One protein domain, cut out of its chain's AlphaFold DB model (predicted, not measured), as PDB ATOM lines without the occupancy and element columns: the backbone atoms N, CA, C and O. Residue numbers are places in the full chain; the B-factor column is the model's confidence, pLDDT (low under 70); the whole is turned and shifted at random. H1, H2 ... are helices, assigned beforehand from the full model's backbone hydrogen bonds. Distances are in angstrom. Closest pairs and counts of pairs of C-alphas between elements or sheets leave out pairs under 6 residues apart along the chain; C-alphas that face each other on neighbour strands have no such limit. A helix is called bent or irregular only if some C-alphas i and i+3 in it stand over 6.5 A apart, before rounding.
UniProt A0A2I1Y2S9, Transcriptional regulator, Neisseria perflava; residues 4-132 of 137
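AT A GLANCE: This is residues 4 to 132 of the 137 residues of the protein "Transcriptional regulator" of Neisseria perflava (UniProt A0A2I1Y2S9). The longest helix, H3, is bent; its arm H3b lies side by side with H1 and H4, and H6 beside H1 completes a four-helix bundle, with H5 across one end. Arm H3a and short H2 extend the long axis past that end. The 129 printed residues hold six named helices, H1 to H6 in chain order, and no named strand: all helix, compact, radius of gyration of the C-alphas 16.1 A, spans 53 by 28 by 24 A.

IN THESE COORDINATES: H3, residues 38 to 70, assigned as one helix by its hydrogen bonds, is bent: C-alphas 50 and 53 are 7.3 A apart. Its arms are H3a, 38 to 50, and H3b, 53 to 70, 26.2 A. H1 is 4 to 20, 24.6 A, from C-alpha 4 at (14.527, 46.862, 101.001); H2 31 to 34; H4 74 to 92, 26.5 A; H5 94 to 106; H6 110 to 131, 31.2 A, to C-alpha 131 at (22.856, 42.707, 109.373).

HOW THE PARTS SIT: H3b and H4, a hairpin, touch at C-alphas 65 and 77, 4.5 A. H1 touches H3b at C-alphas 19 and 60, 5.7 A, and H6 at 15 and 115, 6.1 A. O i to N i+4 pairs are within hydrogen-bond range throughout H1, H4, H5 and H6, in 8 of 9 in H3a and 12 of 14 in H3b; H2 is too short.

THE WHOLE: The printed part has no cut and no long link; pLDDT is under 70 at residues 23 to 50.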
ATOM      1  N   ASP A   4      13.137  46.462 101.270       79.44
ATOM      2  CA  ASP A   4      14.527  46.862 101.001       79.44
ATOM      3  C   ASP A   4      14.942  46.663  99.531       79.44
ATOM      4  O   ASP A   4      15.590  47.522  98.936       79.44
ATOM      5  N   LYS A   5      14.538  45.543  98.911       83.38
ATOM      6  CA  LYS A   5      14.836  45.271  97.496       83.38
ATOM      7  C   LYS A   5      14.068  46.216  96.584       83.38
ATOM      8  O   LYS A   5      14.634  46.701  95.616       83.38
ATOM      9  N   PHE A   6      12.793  46.465  96.883       86.69
ATOM     10  CA  PHE A   6      11.964  47.383  96.102       86.69
ATOM     11  C   PHE A   6      12.536  48.804  96.113       86.69
ATOM     12  O   PHE A   6      12.747  49.379  95.049       86.69
ATOM     13  N   VAL A   7      12.892  49.311  97.296       89.44
ATOM     14  CA  VAL A   7      13.565  50.608  97.445       89.44
ATOM     15  C   VAL A   7      14.902  50.622  96.695       89.44
ATOM     16  O   VAL A   7      15.188  51.577  95.976       89.44
ATOM     17  N   GLY A   8      15.683  49.539  96.775       91.31
ATOM     18  CA  GLY A   8      16.932  49.396  96.024       91.31
ATOM     19  C   GLY A   8      16.763  49.533  94.504       91.31
ATOM     20  O   GLY A   8      17.568  50.204  93.865       91.31
ATOM     21  N   TYR A   9      15.697  48.972  93.921       92.31
ATOM     22  CA  TYR A   9      15.416  49.137  92.489       92.31
ATOM     23  C   TYR A   9      14.963  50.553  92.118       92.31
ATOM     24  O   TYR A   9      15.312  51.021  91.037       92.31
ATOM     25  N   ILE A  10      14.233  51.255  92.993       93.81
ATOM     26  CA  ILE A  10      13.874  52.666  92.768       93.81
ATOM     27  C   ILE A  10      15.136  53.531  92.738       93.81
ATOM     28  O   ILE A  10      15.324  54.321  91.814       93.81
ATOM     29  N   ILE A  11      16.024  53.349  93.719       94.25
ATOM     30  CA  ILE A  11      17.309  54.056  93.779       94.25
ATOM     31  C   ILE A  11      18.140  53.757  92.532       94.25
ATOM     32  O   ILE A  11      18.691  54.669  91.926       94.25
ATOM     33  N   PHE A  12      18.194  52.493  92.114       94.69
ATOM     34  CA  PHE A  12      18.875  52.097  90.887       94.69
ATOM     35  C   PHE A  12      18.310  52.793  89.643       94.69
ATOM     36  O   PHE A  12      19.068  53.289  88.813       94.69
ATOM     37  N   LEU A  13      16.986  52.874  89.516       94.88
ATOM     38  CA  LEU A  13      16.355  53.546  88.385       94.88
ATOM     39  C   LEU A  13      16.684  55.048  88.369       94.88
ATOM     40  O   LEU A  13      17.019  55.587  87.315       94.88
ATOM     41  N   LEU A  14      16.683  55.700  89.536       95.06
ATOM     42  CA  LEU A  14      17.139  57.086  89.686       95.06
ATOM     43  C   LEU A  14      18.612  57.253  89.291       95.06
ATOM     44  O   LEU A  14      18.941  58.192  88.573       95.06
ATOM     45  N   LEU A  15      19.487  56.330  89.704       94.94
ATOM     46  CA  LEU A  15      20.904  56.333  89.329       94.94
ATOM     47  C   LEU A  15      21.089  56.258  87.812       94.94
ATOM     48  O   LEU A  15      21.864  57.040  87.261       94.94
ATOM     49  N   CYS A  16      20.350  55.381  87.128       93.50
ATOM     50  CA  CYS A  16      20.383  55.281  85.669       93.50
ATOM     51  C   CYS A  16      19.969  56.593  84.993       93.50
ATOM     52  O   CYS A  16      20.663  57.063  84.092       93.50
ATOM     53  N   ILE A  17      18.870  57.201  85.453       92.44
ATOM     54  CA  ILE A  17      18.368  58.470  84.913       92.44
ATOM     55  C   ILE A  17      19.402  59.581  85.123       92.44
ATOM     56  O   ILE A  17      19.811  60.239  84.169       92.44
ATOM     57  N   LEU A  18      19.876  59.773  86.355       91.06
ATOM     58  CA  LEU A  18      20.820  60.843  86.685       91.06
ATOM     59  C   LEU A  18      22.165  60.678  85.973       91.06
ATOM     60  O   LEU A  18      22.733  61.664  85.510       91.06
ATOM     61  N   SER A  19      22.647  59.441  85.822       89.56
ATOM     62  CA  SER A  19      23.893  59.161  85.095       89.56
ATOM     63  C   SER A  19      23.800  59.567  83.621       89.56
ATOM     64  O   SER A  19      24.781  60.023  83.038       89.56
ATOM     65  N   PHE A  20      22.615  59.451  83.012       85.75
ATOM     66  CA  PHE A  20      22.383  59.925  81.648       85.75
ATOM     67  C   PHE A  20      22.432  61.461  81.553       85.75
ATOM     68  O   PHE A  20      23.008  62.004  80.602       85.75
ATOM     69  N   PHE A  21      21.894  62.145  82.569       85.56
ATOM     70  CA  PHE A  21      21.861  63.608  82.692       85.56
ATOM     71  C   PHE A  21      23.188  64.256  83.116       85.56
ATOM     72  O   PHE A  21      23.255  65.484  83.189       85.56
ATOM     73  N   LEU A  22      24.258  63.488  83.348       81.75
ATOM     74  CA  LEU A  22      25.605  64.052  83.452       81.75
ATOM     75  C   LEU A  22      25.967  64.707  82.106       81.75
ATOM     76  O   LEU A  22      26.254  64.028  81.113       81.75
ATOM     77  N   LEU A  23      25.852  66.035  82.055       67.38
ATOM     78  CA  LEU A  23      26.114  66.857  80.877       67.38
ATOM     79  C   LEU A  23      27.544  67.374  80.858       67.38
ATOM     80  O   LEU A  23      28.156  67.606  81.901       67.38
ATOM     81  N   LYS A  24      27.998  67.614  79.626       61.44
ATOM     82  CA  LYS A  24      29.364  67.975  79.288       61.44
ATOM     83  C   LYS A  24      29.877  69.197  80.072       61.44
ATOM     84  O   LYS A  24      30.868  69.183  80.783       61.44
ATOM     85  N   GLN A  25      29.080  70.258  80.089       56.97
ATOM     86  CA  GLN A  25      29.441  71.532  80.721       56.97
ATOM     87  C   GLN A  25      29.723  71.461  82.233       56.97
ATOM     88  O   GLN A  25      30.330  72.380  82.777       56.97
ATOM     89  N   ASN A  26      29.324  70.389  82.924       60.59
ATOM     90  CA  ASN A  26      29.466  70.330  84.372       60.59
ATOM     91  C   ASN A  26      30.879  69.946  84.835       60.59
ATOM     92  O   ASN A  26      31.227  70.274  85.966       60.59
ATOM     93  N   PHE A  27      31.679  69.274  84.000       60.91
ATOM     94  CA  PHE A  27      33.035  68.851  84.374       60.91
ATOM     95  C   PHE A  27      34.079  69.975  84.239       60.91
ATOM     96  O   PHE A  27      35.142  69.884  84.835       60.91
ATOM     97  N   TYR A  28      33.747  71.062  83.529       55.59
ATOM     98  CA  TYR A  28      34.664  72.165  83.194       55.59
ATOM     99  C   TYR A  28      34.699  73.304  84.215       55.59
ATOM    100  O   TYR A  28      35.734  73.935  84.412       55.59
ATOM    101  N   ASN A  29      33.584  73.587  84.899       51.72
ATOM    102  CA  ASN A  29      33.524  74.683  85.887       51.72
ATOM    103  C   ASN A  29      34.317  74.392  87.177       51.72
ATOM    104  O   ASN A  29      34.464  75.249  88.045       51.72
ATOM    105  N   ALA A  30      34.808  73.166  87.283       49.94
ATOM    106  CA  ALA A  30      35.605  72.582  88.339       49.94
ATOM    107  C   ALA A  30      37.010  73.199  88.483       49.94
ATOM    108  O   ALA A  30      37.463  73.449  89.604       49.94
ATOM    109  N   ASP A  31      37.680  73.481  87.363       46.72
ATOM    110  CA  ASP A  31      39.101  73.856  87.359       46.72
ATOM    111  C   ASP A  31      39.342  75.332  87.672       46.72
ATOM    112  O   ASP A  31      40.366  75.695  88.256       46.72
ATOM    113  N   TYR A  32      38.365  76.188  87.360       48.94
ATOM    114  CA  TYR A  32      38.479  77.638  87.535       48.94
ATOM    115  C   TYR A  32      38.587  78.060  89.012       48.94
ATOM    116  O   TYR A  32      39.096  79.135  89.320       48.94
ATOM    117  N   ILE A  33      38.116  77.217  89.941       49.62
ATOM    118  CA  ILE A  33      38.009  77.549  91.370       49.62
ATOM    119  C   ILE A  33      39.239  77.083  92.172       49.62
ATOM    120  O   ILE A  33      39.524  77.649  93.225       49.62
ATOM    121  N   VAL A  34      39.980  76.066  91.709       49.94
ATOM    122  CA  VAL A  34      40.992  75.388  92.547       49.94
ATOM    123  C   VAL A  34      42.428  75.855  92.284       49.94
ATOM    124  O   VAL A  34      43.195  75.919  93.243       49.94
ATOM    125  N   TYR A  35      42.808  76.193  91.044       51.34
ATOM    126  CA  TYR A  35      44.238  76.306  90.706       51.34
ATOM    127  C   TYR A  35      44.789  77.699  90.399       51.34
ATOM    128  O   TYR A  35      45.996  77.863  90.523       51.34
ATOM    129  N   GLY A  36      43.979  78.709  90.061       53.50
ATOM    130  CA  GLY A  36      44.428  80.109  89.901       53.50
ATOM    131  C   GLY A  36      45.532  80.388  88.854       53.50
ATOM    132  O   GLY A  36      45.810  81.550  88.573       53.50
ATOM    133  N   ASP A  37      46.139  79.353  88.270       54.62
ATOM    134  CA  ASP A  37      47.280  79.396  87.358       54.62
ATOM    135  C   ASP A  37      46.849  78.936  85.960       54.62
ATOM    136  O   ASP A  37      46.616  77.749  85.716       54.62
ATOM    137  N   MET A  38      46.718  79.901  85.045       52.94
ATOM    138  CA  MET A  38      46.104  79.714  83.725       52.94
ATOM    139  C   MET A  38      46.842  78.715  82.819       52.94
ATOM    140  O   MET A  38      46.215  78.135  81.937       52.94
ATOM    141  N   TYR A  39      48.144  78.493  83.023       50.34
ATOM    142  CA  TYR A  39      48.943  77.627  82.146       50.34
ATOM    143  C   TYR A  39      48.781  76.140  82.477       50.34
ATOM    144  O   TYR A  39      48.553  75.331  81.579       50.34
ATOM    145  N   LYS A  40      48.793  75.782  83.767       56.50
ATOM    146  CA  LYS A  40      48.424  74.423  84.207       56.50
ATOM    147  C   LYS A  40      46.960  74.111  83.912       56.50
ATOM    148  O   LYS A  40      46.617  72.969  83.629       56.50
ATOM    149  N   LEU A  41      46.116  75.142  83.930       56.31
ATOM    150  CA  LEU A  41      44.708  75.066  83.550       56.31
ATOM    151  C   LEU A  41      44.520  74.637  82.091       56.31
ATOM    152  O   LEU A  41      43.670  73.796  81.848       56.31
ATOM    153  N   SER A  42      45.304  75.143  81.131       56.12
ATOM    154  CA  SER A  42      45.108  74.770  79.719       56.12
ATOM    155  C   SER A  42      45.489  73.321  79.405       56.12
ATOM    156  O   SER A  42      44.833  72.691  78.577       56.12
ATOM    157  N   GLU A  43      46.520  72.787  80.067       61.66
ATOM    158  CA  GLU A  43      46.936  71.388  79.896       61.66
ATOM    159  C   GLU A  43      45.900  70.436  80.504       61.66
ATOM    160  O   GLU A  43      45.373  69.578  79.794       61.66
ATOM    161  N   LEU A  44      45.505  70.665  81.764       64.06
ATOM    162  CA  LEU A  44      44.437  69.892  82.405       64.06
ATOM    163  C   LEU A  44      43.113  70.016  81.651       64.06
ATOM    164  O   LEU A  44      42.429  69.019  81.457       64.06
ATOM    165  N   GLN A  45      42.751  71.204  81.166       62.97
ATOM    166  CA  GLN A  45      41.515  71.399  80.412       62.97
ATOM    167  C   GLN A  45      41.508  70.585  79.108       62.97
ATOM    168  O   GLN A  45      40.475  70.008  78.770       62.97
ATOM    169  N   GLY A  46      42.644  70.472  78.409       63.41
ATOM    170  CA  GLY A  46      42.782  69.606  77.233       63.41
ATOM    171  C   GLY A  46      42.647  68.114  77.562       63.41
ATOM    172  O   GLY A  46      41.940  67.383  76.864       63.41
ATOM    173  N   GLU A  47      43.257  67.662  78.659       67.88
ATOM    174  CA  GLU A  47      43.125  66.280  79.144       67.88
ATOM    175  C   GLU A  47      41.689  65.959  79.590       67.88
ATOM    176  O   GLU A  47      41.172  64.872  79.314       67.88
ATOM    177  N   ILE A  48      41.008  66.923  80.213       66.44
ATOM    178  CA  ILE A  48      39.612  66.823  80.651       66.44
ATOM    179  C   ILE A  48      38.669  66.756  79.450       66.44
ATOM    180  O   ILE A  48      37.782  65.900  79.433       66.44
ATOM    181  N   GLU A  49      38.881  67.582  78.416       67.00
ATOM    182  CA  GLU A  49      38.121  67.495  77.160       67.00
ATOM    183  C   GLU A  49      38.228  66.115  76.513       67.00
ATOM    184  O   GLU A  49      37.221  65.577  76.043       67.00
ATOM    185  N   GLY A  50      39.431  65.535  76.506       69.00
ATOM    186  CA  GLY A  50      39.664  64.198  75.964       69.00
ATOM    187  C   GLY A  50      39.045  63.081  76.811       69.00
ATOM    188  O   GLY A  50      38.593  62.069  76.271       69.00
ATOM    189  N   SER A  51      38.982  63.273  78.130       76.00
ATOM    190  CA  SER A  51      38.655  62.216  79.099       76.00
ATOM    191  C   SER A  51      37.198  62.202  79.562       76.00
ATOM    192  O   SER A  51      36.704  61.193  80.068       76.00
ATOM    193  N   GLU A  52      36.469  63.297  79.376       75.12
ATOM    194  CA  GLU A  52      35.097  63.469  79.849       75.12
ATOM    195  C   GLU A  52      34.144  62.344  79.417       75.12
ATOM    196  O   GLU A  52      33.347  61.839  80.215       75.12
ATOM    197  N   ILE A  53      34.211  61.944  78.145       81.62
ATOM    198  CA  ILE A  53      33.353  60.885  77.601       81.62
ATOM    199  C   ILE A  53      33.588  59.583  78.369       81.62
ATOM    200  O   ILE A  53      32.631  58.881  78.703       81.62
ATOM    201  N   VAL A  54      34.845  59.287  78.699       83.12
ATOM    202  CA  VAL A  54      35.229  58.096  79.458       83.12
ATOM    203  C   VAL A  54      34.677  58.164  80.883       83.12
ATOM    204  O   VAL A  54      34.123  57.182  81.375       83.12
ATOM    205  N   ILE A  55      34.726  59.335  81.523       81.31
ATOM    206  CA  ILE A  55      34.175  59.556  82.869       81.31
ATOM    207  C   ILE A  55      32.656  59.386  82.875       81.31
ATOM    208  O   ILE A  55      32.103  58.700  83.736       81.31
ATOM    209  N   LYS A  56      31.952  59.948  81.888       85.62
ATOM    210  CA  LYS A  56      30.505  59.746  81.753       85.62
ATOM    211  C   LYS A  56      30.168  58.268  81.538       85.62
ATOM    212  O   LYS A  56      29.254  57.743  82.180       85.62
ATOM    213  N   LEU A  57      30.907  57.593  80.658       87.44
ATOM    214  CA  LEU A  57      30.737  56.164  80.400       87.44
ATOM    215  C   LEU A  57      30.966  55.333  81.661       87.44
ATOM    216  O   LEU A  57      30.210  54.392  81.888       87.44
ATOM    217  N   PHE A  58      31.923  55.704  82.515       90.75
ATOM    218  CA  PHE A  58      32.133  55.039  83.800       90.75
ATOM    219  C   PHE A  58      30.860  55.029  84.652       90.75
ATOM    220  O   PHE A  58      30.450  53.958  85.089       90.75
ATOM    221  N   PHE A  59      30.178  56.167  84.844       89.88
ATOM    222  CA  PHE A  59      28.947  56.208  85.653       89.88
ATOM    223  C   PHE A  59      27.823  55.353  85.056       89.88
ATOM    224  O   PHE A  59      27.140  54.625  85.777       89.88
ATOM    225  N   ILE A  60      27.658  55.390  83.731       89.31
ATOM    226  CA  ILE A  60      26.642  54.595  83.028       89.31
ATOM    227  C   ILE A  60      26.935  53.097  83.165       89.31
ATOM    228  O   ILE A  60      26.052  52.319  83.529       89.31
ATOM    229  N   LEU A  61      28.171  52.685  82.897       91.19
ATOM    230  CA  LEU A  61      28.579  51.284  82.933       91.19
ATOM    231  C   LEU A  61      28.661  50.751  84.371       91.19
ATOM    232  O   LEU A  61      28.335  49.589  84.611       91.19
ATOM    233  N   ASN A  62      28.993  51.593  85.353       93.06
ATOM    234  CA  ASN A  62      28.952  51.231  86.768       93.06
ATOM    235  C   ASN A  62      27.539  50.800  87.204       93.06
ATOM    236  O   ASN A  62      27.383  49.856  87.983       93.06
ATOM    237  N   ASN A  63      26.491  51.401  86.631       92.25
ATOM    238  CA  ASN A  63      25.115  50.985  86.906       92.25
ATOM    239  C   ASN A  63      24.849  49.530  86.471       92.25
ATOM    240  O   ASN A  63      24.074  48.832  87.121       92.25
ATOM    241  N   ILE A  64      25.537  49.005  85.451       92.62
ATOM    242  CA  ILE A  64      25.430  47.583  85.073       92.62
ATOM    243  C   ILE A  64      25.941  46.689  86.207       92.62
ATOM    244  O   ILE A  64      25.290  45.703  86.564       92.62
ATOM    245  N   SER A  65      27.070  47.049  86.825       92.50
ATOM    246  CA  SER A  65      27.578  46.322  87.991       92.50
ATOM    247  C   SER A  65      26.576  46.353  89.149       92.50
ATOM    248  O   SER A  65      26.282  45.316  89.746       92.50
ATOM    249  N   ILE A  66      25.981  47.516  89.420       91.75
ATOM    250  CA  ILE A  66      24.972  47.678  90.473       91.75
ATOM    251  C   ILE A  66      23.731  46.820  90.196       91.75
ATOM    252  O   ILE A  66      23.215  46.163  91.103       91.75
ATOM    253  N   LEU A  67      23.268  46.760  88.945       93.88
ATOM    254  CA  LEU A  67      22.151  45.904  88.556       93.88
ATOM    255  C   LEU A  67      22.457  44.430  88.840       93.88
ATOM    256  O   LEU A  67      21.645  43.731  89.449       93.88
ATOM    257  N   LEU A  68      23.643  43.959  88.446       92.12
ATOM    258  CA  LEU A  68      24.088  42.592  88.723       92.12
ATOM    259  C   LEU A  68      24.137  42.313  90.229       92.12
ATOM    260  O   LEU A  68      23.715  41.241  90.673       92.12
ATOM    261  N   PHE A  69      24.586  43.285  91.024       89.00
ATOM    262  CA  PHE A  69      24.575  43.184  92.478       89.00
ATOM    263  C   PHE A  69      23.147  43.012  93.026       89.00
ATOM    264  O   PHE A  69      22.895  42.085  93.802       89.00
ATOM    265  N   LEU A  70      22.196  43.841  92.579       88.88
ATOM    266  CA  LEU A  70      20.785  43.778  92.989       88.88
ATOM    267  C   LEU A  70      20.096  42.473  92.566       88.88
ATOM    268  O   LEU A  70      19.275  41.932  93.309       88.88
ATOM    269  N   LEU A  71      20.484  41.911  91.420       89.94
ATOM    270  CA  LEU A  71      20.056  40.591  90.941       89.94
ATOM    271  C   LEU A  71      20.748  39.421  91.667       89.94
ATOM    272  O   LEU A  71      20.630  38.268  91.249       89.94
ATOM    273  N   ASN A  72      21.453  39.695  92.770       88.19
ATOM    274  CA  ASN A  72      22.162  38.718  93.595       88.19
ATOM    275  C   ASN A  72      23.311  37.996  92.859       88.19
ATOM    276  O   ASN A  72      23.734  36.913  93.265       88.19
ATOM    277  N   ARG A  73      23.859  38.600  91.795       90.94
ATOM    278  CA  ARG A  73      25.035  38.128  91.041       90.94
ATOM    279  C   ARG A  73      26.306  38.840  91.519       90.94
ATOM    280  O   ARG A  73      27.045  39.417  90.728       90.94
ATOM    281  N   LYS A  74      26.564  38.799  92.831       89.12
ATOM    282  CA  LYS A  74      27.616  39.589  93.505       89.12
ATOM    283  C   LYS A  74      29.026  39.370  92.943       89.12
ATOM    284  O   LYS A  74      29.745  40.336  92.723       89.12
ATOM    285  N   ILE A  75      29.402  38.114  92.680       91.50
ATOM    286  CA  ILE A  75      30.724  37.772  92.126       91.50
ATOM    287  C   ILE A  75      30.887  38.401  90.738       91.50
ATOM    288  O   ILE A  75      31.862  39.099  90.487       91.50
ATOM    289  N   LEU A  76      29.892  38.221  89.865       92.62
ATOM    290  CA  LEU A  76      29.915  38.780  88.515       92.62
ATOM    291  C   LEU A  76      29.926  40.315  88.533       92.62
ATOM    292  O   LEU A  76      30.700  40.920  87.806       92.62
ATOM    293  N   SER A  77      29.122  40.937  89.399       91.69
ATOM    294  CA  SER A  77      29.150  42.387  89.635       91.69
ATOM    295  C   SER A  77      30.553  42.869  90.019       91.69
ATOM    296  O   SER A  77      31.058  43.820  89.430       91.69
ATOM    297  N   THR A  78      31.219  42.174  90.942       91.62
ATOM    298  CA  THR A  78      32.573  42.539  91.387       91.62
ATOM    299  C   THR A  78      33.580  42.455  90.238       91.62
ATOM    300  O   THR A  78      34.381  43.367  90.067       91.62
ATOM    301  N   ILE A  79      33.502  41.407  89.411       94.69
ATOM    302  CA  ILE A  79      34.358  41.247  88.225       94.69
ATOM    303  C   ILE A  79      34.119  42.386  87.227       94.69
ATOM    304  O   ILE A  79      35.072  43.009  86.769       94.69
ATOM    305  N   VAL A  80      32.855  42.695  86.918       94.50
ATOM    306  CA  VAL A  80      32.497  43.786  85.996       94.50
ATOM    307  C   VAL A  80      32.992  45.134  86.522       94.50
ATOM    308  O   VAL A  80      33.548  45.917  85.757       94.50
ATOM    309  N   PHE A  81      32.843  45.395  87.821       93.75
ATOM    310  CA  PHE A  81      33.350  46.617  88.443       93.75
ATOM    311  C   PHE A  81      34.880  46.706  88.384       93.75
ATOM    312  O   PHE A  81      35.414  47.746  88.016       93.75
ATOM    313  N   ALA A  82      35.590  45.618  88.690       94.06
ATOM    314  CA  ALA A  82      37.049  45.590  88.626       94.06
ATOM    315  C   ALA A  82      37.569  45.851  87.204       94.06
ATOM    316  O   ALA A  82      38.495  46.638  87.027       94.06
ATOM    317  N   LEU A  83      36.940  45.249  86.187       94.69
ATOM    318  CA  LEU A  83      37.270  45.509  84.783       94.69
ATOM    319  C   LEU A  83      37.029  46.976  84.414       94.69
ATOM    320  O   LEU A  83      37.863  47.595  83.764       94.69
ATOM    321  N   LEU A  84      35.910  47.543  84.855       93.38
ATOM    322  CA  LEU A  84      35.573  48.941  84.618       93.38
ATOM    323  C   LEU A  84      36.608  49.897  85.242       93.38
ATOM    324  O   LEU A  84      37.060  50.820  84.570       93.38
ATOM    325  N   VAL A  85      37.034  49.647  86.484       90.50
ATOM    326  CA  VAL A  85      38.103  50.421  87.139       90.50
ATOM    327  C   VAL A  85      39.434  50.274  86.399       90.50
ATOM    328  O   VAL A  85      40.118  51.270  86.183       90.50
ATOM    329  N   TYR A  86      39.781  49.060  85.963       92.25
ATOM    330  CA  TYR A  86      40.982  48.809  85.162       92.25
ATOM    331  C   TYR A  86      40.982  49.620  83.858       92.25
ATOM    332  O   TYR A  86      41.980  50.258  83.527       92.25
ATOM    333  N   PHE A  87      39.854  49.658  83.142       88.75
ATOM    334  CA  PHE A  87      39.732  50.473  81.934       88.75
ATOM    335  C   PHE A  87      39.881  51.968  82.220       88.75
ATOM    336  O   PHE A  87      40.579  52.647  81.475       88.75
ATOM    337  N   VAL A  88      39.282  52.486  83.298       87.69
ATOM    338  CA  VAL A  88      39.442  53.905  83.662       87.69
ATOM    339  C   VAL A  88      40.886  54.240  84.003       87.69
ATOM    340  O   VAL A  88      41.395  55.241  83.508       87.69
ATOM    341  N   TYR A  89      41.563  53.386  84.774       87.44
ATOM    342  CA  TYR A  89      42.978  53.568  85.089       87.44
ATOM    343  C   TYR A  89      43.833  53.703  83.822       87.44
ATOM    344  O   TYR A  89      44.683  54.580  83.756       87.44
ATOM    345  N   HIS A  90      43.578  52.885  82.798       87.12
ATOM    346  CA  HIS A  90      44.350  52.925  81.554       87.12
ATOM    347  C   HIS A  90      43.943  54.023  80.564       87.12
ATOM    348  O   HIS A  90      44.732  54.331  79.676       87.12
ATOM    349  N   LEU A  91      42.731  54.572  80.665       85.62
ATOM    350  CA  LEU A  91      42.227  55.568  79.712       85.62
ATOM    351  C   LEU A  91      42.349  57.008  80.206       85.62
ATOM    352  O   LEU A  91      42.527  57.899  79.386       85.62
ATOM    353  N   VAL A  92      42.192  57.234  81.510       80.38
ATOM    354  CA  VAL A  92      42.122  58.580  82.107       80.38
ATOM    355  C   VAL A  92      43.120  58.739  83.248       80.38
ATOM    356  O   VAL A  92      43.339  59.855  83.677       80.38
ATOM    357  N   GLU A  93      43.736  57.658  83.735       85.06
ATOM    358  CA  GLU A  93      44.432  57.618  85.028       85.06
ATOM    359  C   GLU A  93      43.477  57.860  86.212       85.06
ATOM    360  O   GLU A  93      42.514  58.630  86.159       85.06
ATOM    361  N   LEU A  94      43.699  57.148  87.322       82.38
ATOM    362  CA  LEU A  94      42.796  57.258  88.475       82.38
ATOM    363  C   LEU A  94      42.894  58.628  89.153       82.38
ATOM    364  O   LEU A  94      41.876  59.145  89.614       82.38
ATOM    365  N   ASP A  95      44.083  59.225  89.183       82.25
ATOM    366  CA  ASP A  95      44.302  60.514  89.838       82.25
ATOM    367  C   ASP A  95      43.529  61.627  89.128       82.25
ATOM    368  O   ASP A  95      42.760  62.349  89.770       82.25
ATOM    369  N   LEU A  96      43.633  61.703  87.799       77.50
ATOM    370  CA  LEU A  96      42.877  62.657  86.993       77.50
ATOM    371  C   LEU A  96      41.365  62.403  87.101       77.50
ATOM    372  O   LEU A  96      40.599  63.349  87.291       77.50
ATOM    373  N   PHE A  97      40.921  61.140  87.096       83.69
ATOM    374  CA  PHE A  97      39.513  60.798  87.331       83.69
ATOM    375  C   PHE A  97      38.994  61.377  88.659       83.69
ATOM    376  O   PHE A  97      37.941  62.024  88.694       83.69
ATOM    377  N   PHE A  98      39.725  61.176  89.760       82.94
ATOM    378  CA  PHE A  98      39.322  61.684  91.073       82.94
ATOM    379  C   PHE A  98      39.383  63.206  91.160       82.94
ATOM    380  O   PHE A  98      38.487  63.805  91.763       82.94
ATOM    381  N   ILE A  99      40.390  63.833  90.551       79.56
ATOM    382  CA  ILE A  99      40.499  65.293  90.472       79.56
ATOM    383  C   ILE A  99      39.269  65.862  89.766       79.56
ATOM    384  O   ILE A  99      38.589  66.714  90.337       79.56
ATOM    385  N   ILE A 100      38.914  65.335  88.593       77.38
ATOM    386  CA  ILE A 100      37.765  65.805  87.812       77.38
ATOM    387  C   ILE A 100      36.473  65.641  88.607       77.38
ATOM    388  O   ILE A 100      35.707  66.594  88.757       77.38
ATOM    389  N   VAL A 101      36.237  64.459  89.183       82.50
ATOM    390  CA  VAL A 101      35.049  64.194  90.006       82.50
ATOM    391  C   VAL A 101      34.980  65.144  91.205       82.50
ATOM    392  O   VAL A 101      33.937  65.757  91.447       82.50
ATOM    393  N   SER A 102      36.076  65.306  91.952       78.38
ATOM    394  CA  SER A 102      36.110  66.162  93.140       78.38
ATOM    395  C   SER A 102      35.899  67.628  92.790       78.38
ATOM    396  O   SER A 102      35.163  68.321  93.496       78.38
ATOM    397  N   SER A 103      36.555  68.117  91.748       73.12
ATOM    398  CA  SER A 103      36.462  69.512  91.343       73.12
ATOM    399  C   SER A 103      35.068  69.807  90.766       73.12
ATOM    400  O   SER A 103      34.483  70.843  91.073       73.12
ATOM    401  N   THR A 104      34.451  68.848  90.069       76.88
ATOM    402  CA  THR A 104      33.059  68.940  89.590       76.88
ATOM    403  C   THR A 104      32.053  69.041  90.738       76.88
ATOM    404  O   THR A 104      31.098  69.819  90.676       76.88
ATOM    405  N   ILE A 105      32.268  68.287  91.820       80.56
ATOM    406  CA  ILE A 105      31.464  68.413  93.046       80.56
ATOM    407  C   ILE A 105      31.656  69.798  93.676       80.56
ATOM    408  O   ILE A 105      30.670  70.441  94.033       80.56
ATOM    409  N   LYS A 106      32.903  70.280  93.785       78.56
ATOM    410  CA  LYS A 106      33.216  71.612  94.340       78.56
ATOM    411  C   LYS A 106      32.586  72.750  93.535       78.56
ATOM    412  O   LYS A 106      32.154  73.730  94.130       78.56
ATOM    413  N   ALA A 107      32.473  72.597  92.217       72.69
ATOM    414  CA  ALA A 107      31.784  73.542  91.338       72.69
ATOM    415  C   ALA A 107      30.250  73.529  91.474       72.69
ATOM    416  O   ALA A 107      29.563  74.263  90.766       72.69
ATOM    417  N   GLY A 108      29.689  72.712  92.371       78.12
ATOM    418  CA  GLY A 108      28.255  72.695  92.644       78.12
ATOM    419  C   GLY A 108      27.445  71.866  91.650       78.12
ATOM    420  O   GLY A 108      26.255  72.124  91.466       78.12
ATOM    421  N   ASN A 109      28.042  70.850  91.013       85.00
ATOM    422  CA  ASN A 109      27.280  69.901  90.203       85.00
ATOM    423  C   ASN A 109      26.401  69.005  91.096       85.00
ATOM    424  O   ASN A 109      26.792  67.912  91.518       85.00
ATOM    425  N   TYR A 110      25.174  69.462  91.348       85.00
ATOM    426  CA  TYR A 110      24.192  68.759  92.172       85.00
ATOM    427  C   TYR A 110      23.823  67.374  91.635       85.00
ATOM    428  O   TYR A 110      23.549  66.482  92.433       85.00
ATOM    429  N   VAL A 111      23.853  67.150  90.315       89.00
ATOM    430  CA  VAL A 111      23.556  65.829  89.731       89.00
ATOM    431  C   VAL A 111      24.573  64.804  90.221       89.00
ATOM    432  O   VAL A 111      24.192  63.739  90.702       89.00
ATOM    433  N   LEU A 112      25.860  65.151  90.163       88.25
ATOM    434  CA  LEU A 112      26.935  64.276  90.622       88.25
ATOM    435  C   LEU A 112      26.860  64.040  92.138       88.25
ATOM    436  O   LEU A 112      26.986  62.904  92.590       88.25
ATOM    437  N   ILE A 113      26.568  65.086  92.916       89.50
ATOM    438  CA  ILE A 113      26.362  64.979  94.369       89.50
ATOM    439  C   ILE A 113      25.220  64.007  94.695       89.50
ATOM    440  O   ILE A 113      25.379  63.122  95.538       89.50
ATOM    441  N   ILE A 114      24.079  64.131  94.009       91.75
ATOM    442  CA  ILE A 114      22.925  63.248  94.209       91.75
ATOM    443  C   ILE A 114      23.282  61.807  93.825       91.75
ATOM    444  O   ILE A 114      22.928  60.890  94.562       91.75
ATOM    445  N   ILE A 115      24.020  61.585  92.731       92.44
ATOM    446  CA  ILE A 115      24.495  60.244  92.345       92.44
ATOM    447  C   ILE A 115      25.315  59.608  93.477       92.44
ATOM    448  O   ILE A 115      25.027  58.479  93.876       92.44
ATOM    449  N   PHE A 116      26.284  60.331  94.049       91.75
ATOM    450  CA  PHE A 116      27.081  59.818  95.167       91.75
ATOM    451  C   PHE A 116      26.239  59.543  96.416       91.75
ATOM    452  O   PHE A 116      26.411  58.501  97.055       91.75
ATOM    453  N   ALA A 117      25.290  60.424  96.740       93.88
ATOM    454  CA  ALA A 117      24.368  60.210  97.852       93.88
ATOM    455  C   ALA A 117      23.517  58.943  97.650       93.88
ATOM    456  O   ALA A 117      23.351  58.152  98.579       93.88
ATOM    457  N   LEU A 118      23.029  58.703  96.429       95.25
ATOM    458  CA  LEU A 118      22.267  57.503  96.080       95.25
ATOM    459  C   LEU A 118      23.123  56.231  96.134       95.25
ATOM    460  O   LEU A 118      22.642  55.210  96.625       95.25
ATOM    461  N   TYR A 119      24.386  56.277  95.697       94.06
ATOM    462  CA  TYR A 119      25.315  55.154  95.865       94.06
ATOM    463  C   TYR A 119      25.534  54.814  97.345       94.06
ATOM    464  O   TYR A 119      25.430  53.644  97.725       94.06
ATOM    465  N   ALA A 120      25.768  55.819  98.192       93.19
ATOM    466  CA  ALA A 120      25.926  55.623  99.632       93.19
ATOM    467  C   ALA A 120      24.649  55.053 100.273       93.19
ATOM    468  O   ALA A 120      24.714  54.100 101.050       93.19
ATOM    469  N   LEU A 121      23.478  55.577  99.904       93.94
ATOM    470  CA  LEU A 121      22.184  55.084 100.376       93.94
ATOM    471  C   LEU A 121      21.968  53.612  99.992       93.94
ATOM    472  O   LEU A 121      21.565  52.801 100.827       93.94
ATOM    473  N   LEU A 122      22.277  53.244  98.744       92.25
ATOM    474  CA  LEU A 122      22.153  51.869  98.262       92.25
ATOM    475  C   LEU A 122      23.077  50.916  99.033       92.25
ATOM    476  O   LEU A 122      22.672  49.805  99.389       92.25
ATOM    477  N   LEU A 123      24.303  51.353  99.328       89.69
ATOM    478  CA  LEU A 123      25.247  50.602 100.152       89.69
ATOM    479  C   LEU A 123      24.703  50.396 101.574       89.69
ATOM    480  O   LEU A 123      24.691  49.267 102.065       89.69
ATOM    481  N   LEU A 124      24.198  51.457 102.212       89.94
ATOM    482  CA  LEU A 124      23.639  51.399 103.566       89.94
ATOM    483  C   LEU A 124      22.431  50.461 103.656       89.94
ATOM    484  O   LEU A 124      22.365  49.645 104.574       89.94
ATOM    485  N   ILE A 125      21.511  50.516 102.688       87.69
ATOM    486  CA  ILE A 125      20.356  49.604 102.626       87.69
ATOM    487  C   ILE A 125      20.826  48.149 102.538       87.69
ATOM    488  O   ILE A 125      20.295  47.276 103.228       87.69
ATOM    489  N   ASN A 126      21.848  47.880 101.724       84.00
ATOM    490  CA  ASN A 126      22.399  46.536 101.582       84.00
ATOM    491  C   ASN A 126      23.080  46.040 102.864       84.00
ATOM    492  O   ASN A 126      22.861  44.892 103.255       84.00
ATOM    493  N   ILE A 127      23.860  46.893 103.536       85.81
ATOM    494  CA  ILE A 127      24.481  46.574 104.829       85.81
ATOM    495  C   ILE A 127      23.397  46.291 105.872       85.81
ATOM    496  O   ILE A 127      23.432  45.255 106.535       85.81
ATOM    497  N   TYR A 128      22.384  47.152 105.969       84.62
ATOM    498  CA  TYR A 128      21.270  46.975 106.897       84.62
ATOM    499  C   TYR A 128      20.519  45.655 106.657       84.62
ATOM    500  O   TYR A 128      20.298  44.879 107.587       84.62
ATOM    501  N   SER A 129      20.190  45.340 105.400       80.94
ATOM    502  CA  SER A 129      19.489  44.096 105.041       80.94
ATOM    503  C   SER A 129      20.340  42.834 105.272       80.94
ATOM    504  O   SER A 129      19.808  41.729 105.468       80.94
ATOM    505  N   TYR A 130      21.670  42.975 105.253       78.81
ATOM    506  CA  TYR A 130      22.607  41.910 105.606       78.81
ATOM    507  C   TYR A 130      22.680  41.683 107.122       78.81
ATOM    508  O   TYR A 130      22.623  40.536 107.556       78.81
ATOM    509  N   LEU A 131      22.750  42.759 107.910       82.75
ATOM    510  CA  LEU A 131      22.856  42.707 109.373       82.75
ATOM    511  C   LEU A 131      21.532  42.358 110.074       82.75
ATOM    512  O   LEU A 131      21.544  41.916 111.222       82.75
ATOM    513  N   ARG A 132      20.382  42.538 109.408       75.44
ATOM    514  CA  ARG A 132      19.063  42.258 109.995       75.44
ATOM    515  C   ARG A 132      18.915  40.768 110.370       75.44
ATOM    516  O   ARG A 132      19.024  39.909 109.487       75.44
TER     517      ARG A 132